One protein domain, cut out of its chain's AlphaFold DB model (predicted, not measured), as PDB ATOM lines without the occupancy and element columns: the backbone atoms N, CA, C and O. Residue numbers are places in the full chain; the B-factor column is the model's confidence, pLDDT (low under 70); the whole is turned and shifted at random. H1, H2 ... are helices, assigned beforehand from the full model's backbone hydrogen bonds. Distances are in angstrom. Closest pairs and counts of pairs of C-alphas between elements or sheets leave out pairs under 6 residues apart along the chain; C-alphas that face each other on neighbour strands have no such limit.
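This is residues 174 to 218 of the 433 residues of an uncharacterized protein of Verticillium longisporum (UniProt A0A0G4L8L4). A single helix, H2, makes one end of a long, thin shape, with a looping stretch without a named element, residues 178 to 192, leading to it from the short helical turn H1 at the other end. After H2 the tail, residues 207 to 218, folds back beside the helix. The printed part has 45 residues with two named helices, in the order H1, H2, and no named strand; the class is all helix, though under half of the residues, 18 of the 45, are in named elements. The whole is only just loose, close to extended, with a radius of gyration of the C-alphas of 13.7 A, and the C-alphas span 43 by 20 by 14 A.

H1, residues 174 to 177, and H2, residues 193 to 206, are apart. A long link of 15 residues, 178 to 192, joins them. Residues 202 to 208, of which 202 to 206 belong to H2, stand free. In H2 every pair of O i and N i+4 is within hydrogen-bond range; H1 is too short for such a pair, and its one pair of O i and N i+3 is within range.

H1 begins at C-alpha 174, at (-38.383, 18.414, -44.859), and has four residues. H2 runs from C-alpha 193 at (-41.806, -4.587, -33.076) to C-alpha 206 at (-29.674, -20.153, -35.908), 19.9 A from first to last C-alpha. The last printed C-alpha, of Pro 218, is at (-32.145, -3.204, -22.645).

The two C-alphas farthest apart are those of Gln 174 and Gly 208, at 43.9 A. The printed part has no cut. The mean pLDDT of the printed part is 75.5, and the model's confidence is low, under 70, at residues 174 to 178, residue 187 and residues 211 to 218.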
ATOM      1  N   GLN A 174     -37.095  19.090 -44.798       64.38
ATOM      2  CA  GLN A 174     -38.383  18.414 -44.859       64.38
ATOM      3  C   GLN A 174     -38.172  17.053 -45.532       64.38
ATOM      4  O   GLN A 174     -38.331  16.049 -44.862       64.38
ATOM      5  N   ASP A 175     -37.610  17.015 -46.737       64.31
ATOM      6  CA  ASP A 175     -37.488  15.821 -47.589       64.31
ATOM      7  C   ASP A 175     -36.818  14.580 -46.956       64.31
ATOM      8  O   ASP A 175     -36.995  13.474 -47.467       64.31
ATOM      9  N   TRP A 176     -36.054  14.724 -45.864       67.75
ATOM     10  CA  TRP A 176     -35.332  13.614 -45.227       67.75
ATOM     11  C   TRP A 176     -35.524  13.477 -43.710       67.75
ATOM     12  O   TRP A 176     -35.159  12.444 -43.147       67.75
ATOM     13  N   GLY A 177     -36.110  14.462 -43.023       64.25
ATOM     14  CA  GLY A 177     -36.212  14.451 -41.557       64.25
ATOM     15  C   GLY A 177     -37.085  13.327 -40.974       64.25
ATOM     16  O   GLY A 177     -36.987  13.025 -39.785       64.25
ATOM     17  N   TRP A 178     -37.932  12.713 -41.799       66.62
ATOM     18  CA  TRP A 178     -38.828  11.608 -41.439       66.62
ATOM     19  C   TRP A 178     -38.284  10.221 -41.801       66.62
ATOM     20  O   TRP A 178     -38.913   9.215 -41.465       66.62
ATOM     21  N   ILE A 179     -37.129  10.145 -42.465       73.75
ATOM     22  CA  ILE A 179     -36.540   8.870 -42.877       73.75
ATOM     23  C   ILE A 179     -36.056   8.125 -41.636       73.75
ATOM     24  O   ILE A 179     -35.303   8.650 -40.810       73.75
ATOM     25  N   ARG A 180     -36.512   6.883 -41.485       79.31
ATOM     26  CA  ARG A 180     -36.107   6.020 -40.374       79.31
ATOM     27  C   ARG A 180     -34.784   5.336 -40.694       79.31
ATOM     28  O   ARG A 180     -34.560   4.910 -41.816       79.31
ATOM     29  N   VAL A 181     -33.927   5.193 -39.680       77.31
ATOM     30  CA  VAL A 181     -32.616   4.529 -39.818       77.31
ATOM     31  C   VAL A 181     -32.779   3.072 -40.259       77.31
ATOM     32  O   VAL A 181     -32.045   2.600 -41.118       77.31
ATOM     33  N   LEU A 182     -33.763   2.373 -39.686       78.88
ATOM     34  CA  LEU A 182     -34.173   1.035 -40.106       78.88
ATOM     35  C   LEU A 182     -35.602   1.110 -40.634       78.88
ATOM     36  O   LEU A 182     -36.565   1.221 -39.865       78.88
ATOM     37  N   VAL A 183     -35.706   1.088 -41.958       79.94
ATOM     38  CA  VAL A 183     -36.962   1.214 -42.692       79.94
ATOM     39  C   VAL A 183     -37.775  -0.078 -42.575       79.94
ATOM     40  O   VAL A 183     -37.238  -1.183 -42.671       79.94
ATOM     41  N   GLY A 184     -39.075   0.069 -42.312       77.12
ATOM     42  CA  GLY A 184     -40.049  -1.016 -42.329       77.12
ATOM     43  C   GLY A 184     -40.534  -1.325 -43.749       77.12
ATOM     44  O   GLY A 184     -39.741  -1.501 -44.666       77.12
ATOM     45  N   ARG A 185     -41.858  -1.410 -43.939       74.00
ATOM     46  CA  ARG A 185     -42.441  -1.538 -45.290       74.00
ATOM     47  C   ARG A 185     -42.345  -0.241 -46.093       74.00
ATOM     48  O   ARG A 185     -42.158  -0.306 -47.299       74.00
ATOM     49  N   ASP A 186     -42.438   0.893 -45.400       76.38
ATOM     50  CA  ASP A 186     -42.418   2.239 -45.970       76.38
ATOM     51  C   ASP A 186     -41.322   3.079 -45.301       76.38
ATOM     52  O   ASP A 186     -41.047   2.901 -44.112       76.38
ATOM     53  N   ARG A 187     -40.736   4.035 -46.039       67.31
ATOM     54  CA  ARG A 187     -39.583   4.874 -45.621       67.31
ATOM     55  C   ARG A 187     -39.778   5.631 -44.306       67.31
ATOM     56  O   ARG A 187     -38.825   5.889 -43.572       67.31
ATOM     57  N   GLU A 188     -41.018   6.000 -44.023       72.19
ATOM     58  CA  GLU A 188     -41.403   6.787 -42.848       72.19
ATOM     59  C   GLU A 188     -41.762   5.904 -41.644       72.19
ATOM     60  O   GLU A 188     -41.804   6.371 -40.497       72.19
ATOM     61  N   GLN A 189     -42.001   4.612 -41.890       76.56
ATOM     62  CA  GLN A 189     -42.438   3.663 -40.883       76.56
ATOM     63  C   GLN A 189     -41.246   2.907 -40.297       76.56
ATOM     64  O   GLN A 189     -40.450   2.288 -41.001       76.56
ATOM     65  N   GLU A 190     -41.149   2.921 -38.970       78.44
ATOM     66  CA  GLU A 190     -40.173   2.107 -38.249       78.44
ATOM     67  C   GLU A 190     -40.506   0.619 -38.396       78.44
ATOM     68  O   GLU A 190     -41.677   0.219 -38.397       78.44
ATOM     69  N   LEU A 191     -39.469  -0.219 -38.479       79.69
ATOM     70  CA  LEU A 191     -39.629  -1.669 -38.498       79.69
ATOM     71  C   LEU A 191     -40.491  -2.134 -37.312       79.69
ATOM     72  O   LEU A 191     -40.162  -1.870 -36.154       79.69
ATOM     73  N   SER A 192     -41.585  -2.843 -37.600       81.88
ATOM     74  CA  SER A 192     -42.566  -3.200 -36.575       81.88
ATOM     75  C   SER A 192     -41.949  -4.072 -35.474       81.88
ATOM     76  O   SER A 192     -41.184  -4.998 -35.750       81.88
ATOM     77  N   TYR A 193     -42.313  -3.813 -34.214       81.31
ATOM     78  CA  TYR A 193     -41.806  -4.587 -33.076       81.31
ATOM     79  C   TYR A 193     -42.063  -6.105 -33.200       81.31
ATOM     80  O   TYR A 193     -41.141  -6.873 -32.923       81.31
ATOM     81  N   PRO A 194     -43.247  -6.580 -33.645       82.19
ATOM     82  CA  PRO A 194     -43.465  -8.007 -33.879       82.19
ATOM     83  C   PRO A 194     -42.497  -8.608 -34.904       82.19
ATOM     84  O   PRO A 194     -41.983  -9.702 -34.679       82.19
ATOM     85  N   THR A 195     -42.208  -7.882 -35.990       84.00
ATOM     86  CA  THR A 195     -41.237  -8.310 -37.007       84.00
ATOM     87  C   THR A 195     -39.827  -8.368 -36.430       84.00
ATOM     88  O   THR A 195     -39.164  -9.389 -36.571       84.00
ATOM     89  N   GLN A 196     -39.392  -7.320 -35.719       83.81
ATOM     90  CA  GLN A 196     -38.088  -7.312 -35.044       83.81
ATOM     91  C   GLN A 196     -37.942  -8.505 -34.105       83.81
ATOM     92  O   GLN A 196     -36.937  -9.204 -34.132       83.81
ATOM     93  N   LEU A 197     -38.967  -8.754 -33.286       80.56
ATOM     94  CA  LEU A 197     -38.961  -9.856 -32.342       80.56
ATOM     95  C   LEU A 197     -38.800 -11.189 -33.075       80.56
ATOM     96  O   LEU A 197     -37.919 -11.967 -32.723       80.56
ATOM     97  N   GLN A 198     -39.619 -11.439 -34.099       84.62
ATOM     98  CA  GLN A 198     -39.576 -12.676 -34.877       84.62
ATOM     99  C   GLN A 198     -38.205 -12.921 -35.524       84.62
ATOM    100  O   GLN A 198     -37.704 -14.045 -35.461       84.62
ATOM    101  N   GLU A 199     -37.587 -11.891 -36.104       86.25
ATOM    102  CA  GLU A 199     -36.248 -12.009 -36.692       86.25
ATOM    103  C   GLU A 199     -35.179 -12.269 -35.622       86.25
ATOM    104  O   GLU A 199     -34.347 -13.157 -35.802       86.25
ATOM    105  N   THR A 200     -35.257 -11.622 -34.455       85.56
ATOM    106  CA  THR A 200     -34.358 -11.913 -33.322       85.56
ATOM    107  C   THR A 200     -34.442 -13.378 -32.890       85.56
ATOM    108  O   THR A 200     -33.412 -14.016 -32.684       85.56
ATOM    109  N   TRP A 201     -35.650 -13.951 -32.801       84.25
ATOM    110  CA  TRP A 201     -35.816 -15.379 -32.492       84.25
ATOM    111  C   TRP A 201     -35.167 -16.276 -33.540       84.25
ATOM    112  O   TRP A 201     -34.533 -17.270 -33.185       84.25
ATOM    113  N   ARG A 202     -35.319 -15.932 -34.822       87.81
ATOM    114  CA  ARG A 202     -34.713 -16.688 -35.920       87.81
ATOM    115  C   ARG A 202     -33.187 -16.648 -35.834       87.81
ATOM    116  O   ARG A 202     -32.559 -17.697 -35.940       87.81
ATOM    117  N   ILE A 203     -32.610 -15.471 -35.593       88.06
ATOM    118  CA  ILE A 203     -31.159 -15.280 -35.469       88.06
ATOM    119  C   ILE A 203     -30.616 -16.046 -34.260       88.06
ATOM    120  O   ILE A 203     -29.641 -16.781 -34.390       88.06
ATOM    121  N   PHE A 204     -31.261 -15.932 -33.096       87.19
ATOM    122  CA  PHE A 204     -30.821 -16.636 -31.887       87.19
ATOM    123  C   PHE A 204     -30.913 -18.151 -32.053       87.19
ATOM    124  O   PHE A 204     -29.965 -18.853 -31.712       87.19
ATOM    125  N   GLY A 205     -32.003 -18.646 -32.646       86.75
ATOM    126  CA  GLY A 205     -32.150 -20.064 -32.963       86.75
ATOM    127  C   GLY A 205     -31.060 -20.568 -33.913       86.75
ATOM    128  O   GLY A 205     -30.469 -21.612 -33.654       86.75
ATOM    129  N   ALA A 206     -30.743 -19.808 -34.967       89.88
ATOM    130  CA  ALA A 206     -29.674 -20.153 -35.908       89.88
ATOM    131  C   ALA A 206     -28.277 -20.129 -35.260       89.88
ATOM    132  O   ALA A 206     -27.428 -20.945 -35.605       89.88
ATOM    133  N   ALA A 207     -28.051 -19.232 -34.297       87.88
ATOM    134  CA  ALA A 207     -26.808 -19.138 -33.534       87.88
ATOM    135  C   ALA A 207     -26.714 -20.145 -32.365       87.88
ATOM    136  O   ALA A 207     -25.720 -20.145 -31.642       87.88
ATOM    137  N   GLY A 208     -27.743 -20.972 -32.137       87.19
ATOM    138  CA  GLY A 208     -27.796 -21.904 -31.002       87.19
ATOM    139  C   GLY A 208     -27.960 -21.225 -29.636       87.19
ATOM    140  O   GLY A 208     -27.701 -21.838 -28.602       87.19
ATOM    141  N   LEU A 209     -28.385 -19.959 -29.607       83.19
ATOM    142  CA  LEU A 209     -28.560 -19.177 -28.386       83.19
ATOM    143  C   LEU A 209     -29.974 -19.355 -27.820       83.19
ATOM    144  O   LEU A 209     -30.975 -19.150 -28.509       83.19
ATOM    145  N   VAL A 210     -30.065 -19.667 -26.525       77.50
ATOM    146  CA  VAL A 210     -31.340 -19.789 -25.804       77.50
ATOM    147  C   VAL A 210     -31.551 -18.550 -24.936       77.50
ATOM    148  O   VAL A 210     -30.907 -18.380 -23.902       77.50
ATOM    149  N   ALA A 211     -32.471 -17.669 -25.336       68.81
ATOM    150  CA  ALA A 211     -32.807 -16.469 -24.569       68.81
ATOM    151  C   ALA A 211     -34.059 -16.676 -23.700       68.81
ATOM    152  O   ALA A 211     -35.142 -16.975 -24.198       68.81
ATOM    153  N   SER A 212     -33.925 -16.447 -22.389       59.91
ATOM    154  CA  SER A 212     -35.039 -16.528 -21.427       59.91
ATOM    155  C   SER A 212     -35.969 -15.299 -21.476       59.91
ATOM    156  O   SER A 212     -37.161 -15.394 -21.182       59.91
ATOM    157  N   LYS A 213     -35.454 -14.129 -21.891       60.81
ATOM    158  CA  LYS A 213     -36.226 -12.879 -22.019       60.81
ATOM    159  C   LYS A 213     -36.312 -12.432 -23.476       60.81
ATOM    160  O   LYS A 213     -35.309 -12.331 -24.169       60.81
ATOM    161  N   LYS A 214     -37.537 -12.122 -23.905       57.06
ATOM    162  CA  LYS A 214     -37.932 -11.852 -25.299       57.06
ATOM    163  C   LYS A 214     -37.650 -10.415 -25.772       57.06
ATOM    164  O   LYS A 214     -38.331  -9.944 -26.672       57.06
ATOM    165  N   THR A 215     -36.751  -9.675 -25.126       55.19
ATOM    166  CA  THR A 215     -36.529  -8.250 -25.424       55.19
ATOM    167  C   THR A 215     -35.056  -7.990 -25.691       55.19
ATOM    168  O   THR A 215     -34.240  -8.078 -24.777       55.19
ATOM    169  N   HIS A 216     -34.745  -7.625 -26.931       55.53
ATOM    170  CA  HIS A 216     -33.458  -7.081 -27.379       55.53
ATOM    171  C   HIS A 216     -33.240  -5.625 -26.947       55.53
ATOM    172  O   HIS A 216     -32.125  -5.125 -27.018       55.53
ATOM    173  N   LEU A 217     -34.290  -4.943 -26.477       55.84
ATOM    174  CA  LEU A 217     -34.166  -3.616 -25.883       55.84
ATOM    175  C   LEU A 217     -33.726  -3.759 -24.420       55.84
ATOM    176  O   LEU A 217     -34.505  -4.291 -23.615       55.84
ATOM    177  N   PRO A 218     -32.517  -3.298 -24.047       54.12
ATOM    178  CA  PRO A 218     -32.145  -3.204 -22.645       54.12
ATOM    179  C   PRO A 218     -33.210  -2.392 -21.905       54.12
ATOM    180  O   PRO A 218     -33.731  -1.392 -22.406       54.12
TER     181      PRO A 218